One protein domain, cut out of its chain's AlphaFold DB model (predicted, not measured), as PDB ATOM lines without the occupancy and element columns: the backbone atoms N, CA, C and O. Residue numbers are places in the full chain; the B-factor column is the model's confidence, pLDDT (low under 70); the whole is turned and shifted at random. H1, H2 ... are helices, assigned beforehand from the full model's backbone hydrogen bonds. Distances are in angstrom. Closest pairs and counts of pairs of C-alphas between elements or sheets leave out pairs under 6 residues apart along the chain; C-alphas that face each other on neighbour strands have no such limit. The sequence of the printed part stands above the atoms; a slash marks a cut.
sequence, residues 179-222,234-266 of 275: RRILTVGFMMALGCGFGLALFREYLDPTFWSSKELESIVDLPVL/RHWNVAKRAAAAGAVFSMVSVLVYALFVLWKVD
ATOM      1  N   ARG A 179     157.594 119.853 125.701       79.88
ATOM      2  CA  ARG A 179     158.759 119.501 124.874       79.88
ATOM      3  C   ARG A 179     158.552 118.195 124.106       79.88
ATOM      4  O   ARG A 179     158.914 118.138 122.938       79.88
ATOM      5  N   ARG A 180     157.947 117.175 124.729       79.38
ATOM      6  CA  ARG A 180     157.689 115.874 124.090       79.38
ATOM      7  C   ARG A 180     156.661 116.014 122.970       79.38
ATOM      8  O   ARG A 180     156.913 115.561 121.856       79.38
ATOM      9  N   ILE A 181     155.552 116.709 123.238       82.69
ATOM     10  CA  ILE A 181     154.501 116.952 122.237       82.69
ATOM     11  C   ILE A 181     155.063 117.745 121.053       82.69
ATOM     12  O   ILE A 181     154.826 117.376 119.906       82.69
ATOM     13  N   LEU A 182     155.866 118.780 121.320       85.50
ATOM     14  CA  LEU A 182     156.490 119.580 120.270       85.50
ATOM     15  C   LEU A 182     157.446 118.750 119.402       85.50
ATOM     16  O   LEU A 182     157.395 118.855 118.181       85.50
ATOM     17  N   THR A 183     158.280 117.889 120.000       82.69
ATOM     18  CA  THR A 183     159.195 117.028 119.229       82.69
ATOM     19  C   THR A 183     158.461 116.001 118.371       82.69
ATOM     20  O   THR A 183     158.836 115.797 117.219       82.69
ATOM     21  N   VAL A 184     157.392 115.390 118.897       80.88
ATOM     22  CA  VAL A 184     156.588 114.406 118.154       80.88
ATOM     23  C   VAL A 184     155.826 115.087 117.021       80.88
ATOM     24  O   VAL A 184     155.876 114.618 115.887       80.88
ATOM     25  N   GLY A 185     155.185 116.228 117.292       86.12
ATOM     26  CA  GLY A 185     154.483 117.008 116.273       86.12
ATOM     27  C   GLY A 185     155.417 117.491 115.162       86.12
ATOM     28  O   GLY A 185     155.079 117.377 113.986       86.12
ATOM     29  N   PHE A 186     156.620 117.953 115.512       87.44
ATOM     30  CA  PHE A 186     157.624 118.373 114.534       87.44
ATOM     31  C   PHE A 186     158.104 117.212 113.650       87.44
ATOM     32  O   PHE A 186     158.168 117.357 112.429       87.44
ATOM     33  N   MET A 187     158.379 116.040 114.235       80.06
ATOM     34  CA  MET A 187     158.738 114.847 113.459       80.06
ATOM     35  C   MET A 187     157.603 114.382 112.547       80.06
ATOM     36  O   MET A 187     157.851 114.047 111.391       80.06
ATOM     37  N   MET A 188     156.363 114.392 113.038       83.62
ATOM     38  CA  MET A 188     155.200 113.994 112.248       83.62
ATOM     39  C   MET A 188     154.963 114.956 111.075       83.62
ATOM     40  O   MET A 188     154.692 114.506 109.964       83.62
ATOM     41  N   ALA A 189     155.129 116.265 111.288       88.38
ATOM     42  CA  ALA A 189     155.019 117.270 110.234       88.38
ATOM     43  C   ALA A 189     156.103 117.106 109.155       88.38
ATOM     44  O   ALA A 189     155.786 117.144 107.968       88.38
ATOM     45  N   LEU A 190     157.361 116.866 109.550       84.69
ATOM     46  CA  LEU A 190     158.447 116.591 108.605       84.69
ATOM     47  C   LEU A 190     158.213 115.297 107.822       84.69
ATOM     48  O   LEU A 190     158.348 115.290 106.601       84.69
ATOM     49  N   GLY A 191     157.822 114.220 108.511       81.31
ATOM     50  CA  GLY A 191     157.518 112.940 107.877       81.31
ATOM     51  C   GLY A 191     156.369 113.053 106.876       81.31
ATOM     52  O   GLY A 191     156.481 112.566 105.753       81.31
ATOM     53  N   CYS A 192     155.295 113.756 107.239       84.00
ATOM     54  CA  CYS A 192     154.142 113.962 106.366       84.00
ATOM     55  C   CYS A 192     154.477 114.874 105.173       84.00
ATOM     56  O   CYS A 192     154.124 114.559 104.040       84.00
ATOM     57  N   GLY A 193     155.216 115.967 105.396       86.56
ATOM     58  CA  GLY A 193     155.657 116.865 104.327       86.56
ATOM     59  C   GLY A 193     156.559 116.166 103.308       86.56
ATOM     60  O   GLY A 193     156.364 116.315 102.102       86.56
ATOM     61  N   PHE A 194     157.502 115.348 103.782       80.75
ATOM     62  CA  PHE A 194     158.361 114.564 102.899       80.75
ATOM     63  C   PHE A 194     157.595 113.437 102.196       80.75
ATOM     64  O   PHE A 194     157.759 113.241 100.993       80.75
ATOM     65  N   GLY A 195     156.701 112.754 102.914       81.94
ATOM     66  CA  GLY A 195     155.816 111.740 102.348       81.94
ATOM     67  C   GLY A 195     154.955 112.291 101.211       81.94
ATOM     68  O   GLY A 195     154.871 111.669 100.159       81.94
ATOM     69  N   LEU A 196     154.386 113.488 101.374       83.25
ATOM     70  CA  LEU A 196     153.613 114.159 100.326       83.25
ATOM     71  C   LEU A 196     154.470 114.568  99.123       83.25
ATOM     72  O   LEU A 196     154.012 114.445  97.988       83.25
ATOM     73  N   ALA A 197     155.703 115.029  99.344       82.00
ATOM     74  CA  ALA A 197     156.619 115.369  98.256       82.00
ATOM     75  C   ALA A 197     157.001 114.130  97.427       82.00
ATOM     76  O   ALA A 197     156.919 114.170  96.202       82.00
ATOM     77  N   LEU A 198     157.342 113.015  98.084       76.88
ATOM     78  CA  LEU A 198     157.623 111.746  97.405       76.88
ATOM     79  C   LEU A 198     156.390 111.164  96.719       76.88
ATOM     80  O   LEU A 198     156.496 110.652  95.613       76.88
ATOM     81  N   PHE A 199     155.222 111.249  97.355       82.19
ATOM     82  CA  PHE A 199     153.968 110.805  96.755       82.19
ATOM     83  C   PHE A 199     153.658 111.590  95.477       82.19
ATOM     84  O   PHE A 199     153.217 111.009  94.490       82.19
ATOM     85  N   ARG A 200     153.941 112.898  95.471       83.75
ATOM     86  CA  ARG A 200     153.801 113.733  94.278       83.75
ATOM     87  C   ARG A 200     154.801 113.363  93.184       83.75
ATOM     88  O   ARG A 200     154.381 113.265  92.042       83.75
ATOM     89  N   GLU A 201     156.060 113.103  93.530       78.25
ATOM     90  CA  GLU A 201     157.069 112.652  92.559       78.25
ATOM     91  C   GLU A 201     156.728 111.265  91.987       78.25
ATOM     92  O   GLU A 201     156.876 111.029  90.797       78.25
ATOM     93  N   TYR A 202     156.201 110.351  92.809       74.75
ATOM     94  CA  TYR A 202     155.749 109.031  92.353       74.75
ATOM     95  C   TYR A 202     154.565 109.120  91.379       74.75
ATOM     96  O   TYR A 202     154.386 108.254  90.524       74.75
ATOM     97  N   LEU A 203     153.750 110.170  91.505       78.94
ATOM     98  CA  LEU A 203     152.655 110.472  90.589       78.94
ATOM     99  C   LEU A 203     153.109 111.207  89.319       78.94
ATOM    100  O   LEU A 203     152.271 111.366  88.434       78.94
ATOM    101  N   ASP A 204     154.370 111.648  89.209       74.19
ATOM    102  CA  ASP A 204     154.896 112.312  88.011       74.19
ATOM    103  C   ASP A 204     155.423 111.266  87.005       74.19
ATOM    104  O   ASP A 204     156.469 110.652  87.217       74.19
ATOM    105  N   PRO A 205     154.749 111.062  85.856       61.88
ATOM    106  CA  PRO A 205     155.141 110.073  84.854       61.88
ATOM    107  C   PRO A 205     156.243 110.621  83.928       61.88
ATOM    108  O   PRO A 205     156.072 110.683  82.710       61.88
ATOM    109  N   THR A 206     157.364 111.084  84.489       66.25
ATOM    110  CA  THR A 206     158.481 111.614  83.691       66.25
ATOM    111  C   THR A 206     159.528 110.533  83.433       66.25
ATOM    112  O   THR A 206     160.217 110.095  84.346       66.25
ATOM    113  N   PHE A 207     159.701 110.148  82.169       59.03
ATOM    114  CA  PHE A 207     160.743 109.211  81.740       59.03
ATOM    115  C   PHE A 207     162.094 109.931  81.628       59.03
ATOM    116  O   PHE A 207     162.225 110.901  80.877       59.03
ATOM    117  N   TRP A 208     163.111 109.473  82.365       59.59
ATOM    118  CA  TRP A 208     164.421 110.145  82.416       59.59
ATOM    119  C   TRP A 208     165.506 109.486  81.562       59.59
ATOM    120  O   TRP A 208     166.573 110.079  81.386       59.59
ATOM    121  N   SER A 209     165.268 108.292  81.014       62.25
ATOM    122  CA  SER A 209     166.281 107.545  80.267       62.25
ATOM    123  C   SER A 209     165.772 107.078  78.907       62.25
ATOM    124  O   SER A 209     164.691 106.506  78.789       62.25
ATOM    125  N   SER A 210     166.585 107.263  77.865       61.34
ATOM    126  CA  SER A 210     166.288 106.783  76.509       61.34
ATOM    127  C   SER A 210     166.095 105.264  76.450       61.34
ATOM    128  O   SER A 210     165.253 104.796  75.694       61.34
ATOM    129  N   LYS A 211     166.797 104.506  77.308       61.81
ATOM    130  CA  LYS A 211     166.624 103.047  77.453       61.81
ATOM    131  C   LYS A 211     165.273 102.649  78.053       61.81
ATOM    132  O   LYS A 211     164.765 101.576  77.754       61.81
ATOM    133  N   GLU A 212     164.714 103.490  78.918       65.88
ATOM    134  CA  GLU A 212     163.421 103.240  79.565       65.88
ATOM    135  C   GLU A 212     162.283 103.420  78.551       65.88
ATOM    136  O   GLU A 212     161.408 102.565  78.447       65.88
ATOM    137  N   LEU A 213     162.381 104.451  77.702       67.25
ATOM    138  CA  LEU A 213     161.468 104.664  76.579       67.25
ATOM    139  C   LEU A 213     161.546 103.529  75.542       67.25
ATOM    140  O   LEU A 213     160.513 103.037  75.099       67.25
ATOM    141  N   GLU A 214     162.758 103.082  75.201       70.94
ATOM    142  CA  GLU A 214     162.995 101.971  74.268       70.94
ATOM    143  C   GLU A 214     162.390 100.654  74.783       70.94
ATOM    144  O   GLU A 214     161.785  99.920  74.011       70.94
ATOM    145  N   SER A 215     162.451 100.395  76.095       69.31
ATOM    146  CA  SER A 215     161.875  99.183  76.702       69.31
ATOM    147  C   SER A 215     160.342  99.157  76.773       69.31
ATOM    148  O   SER A 215     159.750  98.081  76.778       69.31
ATOM    149  N   ILE A 216     159.690 100.322  76.842       70.31
ATOM    150  CA  ILE A 216     158.222 100.431  76.935       70.31
ATOM    151  C   ILE A 216     157.591 100.463  75.540       70.31
ATOM    152  O   ILE A 216     156.503  99.930  75.334       70.31
ATOM    153  N   VAL A 217     158.260 101.126  74.597       75.50
ATOM    154  CA  VAL A 217     157.744 101.395  73.250       75.50
ATOM    155  C   VAL A 217     158.271 100.371  72.224       75.50
ATOM    156  O   VAL A 217     157.738 100.305  71.121       75.50
ATOM    157  N   ASP A 218     159.265  99.546  72.589       71.62
ATOM    158  CA  ASP A 218     159.882  98.468  71.782       71.62
ATOM    159  C   ASP A 218     160.381  98.937  70.398       71.62
ATOM    160  O   ASP A 218     160.411  98.206  69.408       71.62
ATOM    161  N   LEU A 219     160.755 100.218  70.322       76.50
ATOM    162  CA  LEU A 219     161.214 100.908  69.121       76.50
ATOM    163  C   LEU A 219     162.612 101.484  69.375       76.50
ATOM    164  O   LEU A 219     162.789 102.207  70.362       76.50
ATOM    165  N   PRO A 220     163.596 101.223  68.491       73.31
ATOM    166  CA  PRO A 220     164.955 101.708  68.681       73.31
ATOM    167  C   PRO A 220     165.008 103.235  68.599       73.31
ATOM    168  O   PRO A 220     164.397 103.843  67.720       73.31
ATOM    169  N   VAL A 221     165.754 103.878  69.497       71.56
ATOM    170  CA  VAL A 221     165.898 105.344  69.511       71.56
ATOM    171  C   VAL A 221     166.885 105.773  68.417       71.56
ATOM    172  O   VAL A 221     168.090 105.589  68.563       71.56
ATOM    173  N   LEU A 222     166.393 106.364  67.319       72.06
ATOM    174  CA  LEU A 222     167.238 106.745  66.171       72.06
ATOM    175  C   LEU A 222     168.195 107.909  66.477       72.06
ATOM    176  O   LEU A 222     169.327 107.917  66.000       72.06
ATOM    177  N   ARG A 234     172.226 123.930  84.822       61.22
ATOM    178  CA  ARG A 234     173.101 122.888  85.378       61.22
ATOM    179  C   ARG A 234     173.204 122.984  86.899       61.22
ATOM    180  O   ARG A 234     173.034 121.973  87.576       61.22
ATOM    181  N   HIS A 235     173.419 124.181  87.449       64.19
ATOM    182  CA  HIS A 235     173.439 124.361  88.906       64.19
ATOM    183  C   HIS A 235     172.059 124.160  89.549       64.19
ATOM    184  O   HIS A 235     171.999 123.614  90.643       64.19
ATOM    185  N   TRP A 236     170.955 124.481  88.861       64.88
ATOM    186  CA  TRP A 236     169.599 124.182  89.337       64.88
ATOM    187  C   TRP A 236     169.296 122.680  89.357       64.88
ATOM    188  O   TRP A 236     168.693 122.194  90.309       64.88
ATOM    189  N   ASN A 237     169.756 121.917  88.367       66.50
ATOM    190  CA  ASN A 237     169.547 120.467  88.327       66.50
ATOM    191  C   ASN A 237     170.464 119.713  89.298       66.50
ATOM    192  O   ASN A 237     170.032 118.751  89.934       66.50
ATOM    193  N   VAL A 238     171.708 120.172  89.475       66.69
ATOM    194  CA  VAL A 238     172.600 119.656  90.524       66.69
ATOM    195  C   VAL A 238     172.070 120.035  91.908       66.69
ATOM    196  O   VAL A 238     172.074 119.186  92.791       66.69
ATOM    197  N   ALA A 239     171.521 121.241  92.090       66.25
ATOM    198  CA  ALA A 239     170.866 121.647  93.333       66.25
ATOM    199  C   ALA A 239     169.598 120.832  93.616       66.25
ATOM    200  O   ALA A 239     169.405 120.422  94.752       66.25
ATOM    201  N   LYS A 240     168.773 120.515  92.607       70.69
ATOM    202  CA  LYS A 240     167.610 119.623  92.763       70.69
ATOM    203  C   LYS A 240     168.025 118.206  93.169       70.69
ATOM    204  O   LYS A 240     167.435 117.643  94.083       70.69
ATOM    205  N   ARG A 241     169.075 117.645  92.555       67.25
ATOM    206  CA  ARG A 241     169.604 116.315  92.919       67.25
ATOM    207  C   ARG A 241     170.276 116.305  94.293       67.25
ATOM    208  O   ARG A 241     170.087 115.358  95.049       67.25
ATOM    209  N   ALA A 242     171.006 117.361  94.644       68.06
ATOM    210  CA  ALA A 242     171.588 117.536  95.973       68.06
ATOM    211  C   ALA A 242     170.508 117.762  97.043       68.06
ATOM    212  O   ALA A 242     170.635 117.244  98.146       68.06
ATOM    213  N   ALA A 243     169.422 118.466  96.710       69.56
ATOM    214  CA  ALA A 243     168.261 118.624  97.578       69.56
ATOM    215  C   ALA A 243     167.523 117.293  97.770       69.56
ATOM    216  O   ALA A 243     167.178 116.967  98.898       69.56
ATOM    217  N   ALA A 244     167.355 116.487  96.717       69.38
ATOM    218  CA  ALA A 244     166.782 115.147  96.826       69.38
ATOM    219  C   ALA A 244     167.659 114.218  97.688       69.38
ATOM    220  O   ALA A 244     167.159 113.586  98.617       69.38
ATOM    221  N   ALA A 245     168.977 114.193  97.459       72.56
ATOM    222  CA  ALA A 245     169.919 113.422  98.274       72.56
ATOM    223  C   ALA A 245     169.963 113.910  99.735       72.56
ATOM    224  O   ALA A 245     169.966 113.102 100.663       72.56
ATOM    225  N   GLY A 246     169.932 115.228  99.947       74.94
ATOM    226  CA  GLY A 246     169.848 115.841 101.271       74.94
ATOM    227  C   GLY A 246     168.537 115.515 101.982       74.94
ATOM    228  O   GLY A 246     168.538 115.264 103.185       74.94
ATOM    229  N   ALA A 247     167.427 115.432 101.249       71.81
ATOM    230  CA  ALA A 247     166.136 115.083 101.814       71.81
ATOM    231  C   ALA A 247     166.075 113.600 102.223       71.81
ATOM    232  O   ALA A 247     165.628 113.298 103.329       71.81
ATOM    233  N   VAL A 248     166.645 112.691 101.422       74.69
ATOM    234  CA  VAL A 248     166.817 111.277 101.808       74.69
ATOM    235  C   VAL A 248     167.698 111.152 103.056       74.69
ATOM    236  O   VAL A 248     167.337 110.444 103.994       74.69
ATOM    237  N   PHE A 249     168.807 111.893 103.126       78.19
ATOM    238  CA  PHE A 249     169.671 111.905 104.310       78.19
ATOM    239  C   PHE A 249     168.944 112.449 105.551       78.19
ATOM    240  O   PHE A 249     169.059 111.883 106.639       78.19
ATOM    241  N   SER A 250     168.126 113.496 105.388       75.00
ATOM    242  CA  SER A 250     167.295 114.035 106.469       75.00
ATOM    243  C   SER A 250     166.236 113.032 106.945       75.00
ATOM    244  O   SER A 250     166.043 112.891 108.150       75.00
ATOM    245  N   MET A 251     165.626 112.260 106.037       76.12
ATOM    246  CA  MET A 251     164.657 111.217 106.386       76.12
ATOM    247  C   MET A 251     165.312 110.074 107.166       76.12
ATOM    248  O   MET A 251     164.769 109.634 108.179       76.12
ATOM    249  N   VAL A 252     166.501 109.631 106.747       79.31
ATOM    250  CA  VAL A 252     167.273 108.615 107.479       79.31
ATOM    251  C   VAL A 252     167.666 109.137 108.861       79.31
ATOM    252  O   VAL A 252     167.511 108.425 109.849       79.31
ATOM    253  N   SER A 253     168.089 110.398 108.972       79.31
ATOM    254  CA  SER A 253     168.425 111.011 110.264       79.31
ATOM    255  C   SER A 253     167.216 111.123 111.204       79.31
ATOM    256  O   SER A 253     167.357 110.895 112.406       79.31
ATOM    257  N   VAL A 254     166.032 111.453 110.678       79.38
ATOM    258  CA  VAL A 254     164.761 111.495 111.427       79.38
ATOM    259  C   VAL A 254     164.379 110.089 111.900       79.38
ATOM    260  O   VAL A 254     164.052 109.915 113.072       79.38
ATOM    261  N   LEU A 255     164.493 109.072 111.042       79.38
ATOM    262  CA  LEU A 255     164.245 107.674 111.411       79.38
ATOM    263  C   LEU A 255     165.207 107.176 112.493       79.38
ATOM    264  O   LEU A 255     164.760 106.593 113.476       79.38
ATOM    265  N   VAL A 256     166.507 107.451 112.363       81.69
ATOM    266  CA  VAL A 256     167.521 107.070 113.360       81.69
ATOM    267  C   VAL A 256     167.259 107.755 114.702       81.69
ATOM    268  O   VAL A 256     167.330 107.104 115.743       81.69
ATOM    269  N   TYR A 257     166.899 109.044 114.706       81.12
ATOM    270  CA  TYR A 257     166.557 109.750 115.944       81.12
ATOM    271  C   TYR A 257     165.271 109.207 116.581       81.12
ATOM    272  O   TYR A 257     165.219 109.046 117.798       81.12
ATOM    273  N   ALA A 258     164.254 108.864 115.785       76.38
ATOM    274  CA  ALA A 258     163.033 108.236 116.288       76.38
ATOM    275  C   ALA A 258     163.323 106.863 116.924       76.38
ATOM    276  O   ALA A 258     162.828 106.573 118.012       76.38
ATOM    277  N   LEU A 259     164.186 106.058 116.295       77.62
ATOM    278  CA  LEU A 259     164.625 104.752 116.797       77.62
ATOM    279  C   LEU A 259     165.456 104.888 118.087       77.62
ATOM    280  O   LEU A 259     165.270 104.121 119.027       77.62
ATOM    281  N   PHE A 260     166.304 105.917 118.179       81.56
ATOM    282  CA  PHE A 260     167.058 106.249 119.391       81.56
ATOM    283  C   PHE A 260     166.155 106.705 120.547       81.56
ATOM    284  O   PHE A 260     166.348 106.290 121.690       81.56
ATOM    285  N   VAL A 261     165.150 107.541 120.265       76.56
ATOM    286  CA  VAL A 261     164.165 107.971 121.265       76.56
ATOM    287  C   VAL A 261     163.339 106.779 121.748       76.56
ATOM    288  O   VAL A 261     163.174 106.632 122.955       76.56
ATOM    289  N   LEU A 262     162.893 105.899 120.847       69.38
ATOM    290  CA  LEU A 262     162.193 104.659 121.202       69.38
ATOM    291  C   LEU A 262     163.058 103.735 122.074       69.38
ATOM    292  O   LEU A 262     162.595 103.283 123.118       69.38
ATOM    293  N   TRP A 263     164.328 103.523 121.711       73.06
ATOM    294  CA  TRP A 263     165.264 102.706 122.495       73.06
ATOM    295  C   TRP A 263     165.512 103.266 123.903       73.06
ATOM    296  O   TRP A 263     165.643 102.511 124.865       73.06
ATOM    297  N   LYS A 264     165.546 104.596 124.050       74.69
ATOM    298  CA  LYS A 264     165.738 105.253 125.350       74.69
ATOM    299  C   LYS A 264     164.480 105.227 126.229       74.69
ATOM    300  O   LYS A 264     164.604 105.333 127.448       74.69
ATOM    301  N   VAL A 265     163.292 105.157 125.629       66.94
ATOM    302  CA  VAL A 265     162.016 105.173 126.358       66.94
ATOM    303  C   VAL A 265     161.684 103.789 126.920       66.94
ATOM    304  O   VAL A 265     161.303 103.737 128.082       66.94
ATOM    305  N   ASP A 266     161.938 102.697 126.182       62.59
ATOM    306  CA  ASP A 266     161.680 101.323 126.645       62.59
ATOM    307  C   ASP A 266     162.746 100.314 126.146       62.59
ATOM    308  O   ASP A 266     162.638  99.784 125.036       62.59
TER     309      ASP A 266
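What this domain is: This is residues 179 to 222 and 234 to 266 of the 275 residues of the protein "GNVR domain-containing protein" of Desulfobacterales bacterium (UniProt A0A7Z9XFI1). Two long helices, H1 and H3, cross as a narrow X and touch along a short part of each. Beyond the last residue of H1, a short link leads to the small helix H2, away from both and lengthening the rod-shaped outline. The 77 printed residues hold three named helices, in the order H1, H2, H3, and no named strand: all helix. The whole is extended, with a radius of gyration of the C-alphas of 18.6 A and spans of 60 by 28 by 18 A.

How they stand to each other: Look first at H1, residues 179 to 202, and H3, residues 234 to 265. They touch with residues 187 to 194 and 247 to 254 alone; their closest C-alphas, Met 187 and Val 254, are 7.2 A apart. They run opposite ways at a steep tilt of 40 degrees. H2, residues 210 to 217, is apart from both. In H1, H2 and H3 every O i to N i+4 pair is within hydrogen-bond range.

Where its parts are: Find C-alpha 179 at (158.759, 119.501, 124.874), where H1 begins its 34.3 A. H2 begins at C-alpha 210 and spans 10.6 A. H3 runs 46.0 A to C-alpha 265 at (162.016, 105.173, 126.358).

The domain as a whole: Residues 223 to 233 are not printed; C-alphas 222 and 234 are 25.8 A apart across this cut. The link from H1 to H2 is short. Low-confidence residues, with pLDDT under 70, include 205 to 213 and 234 to 239.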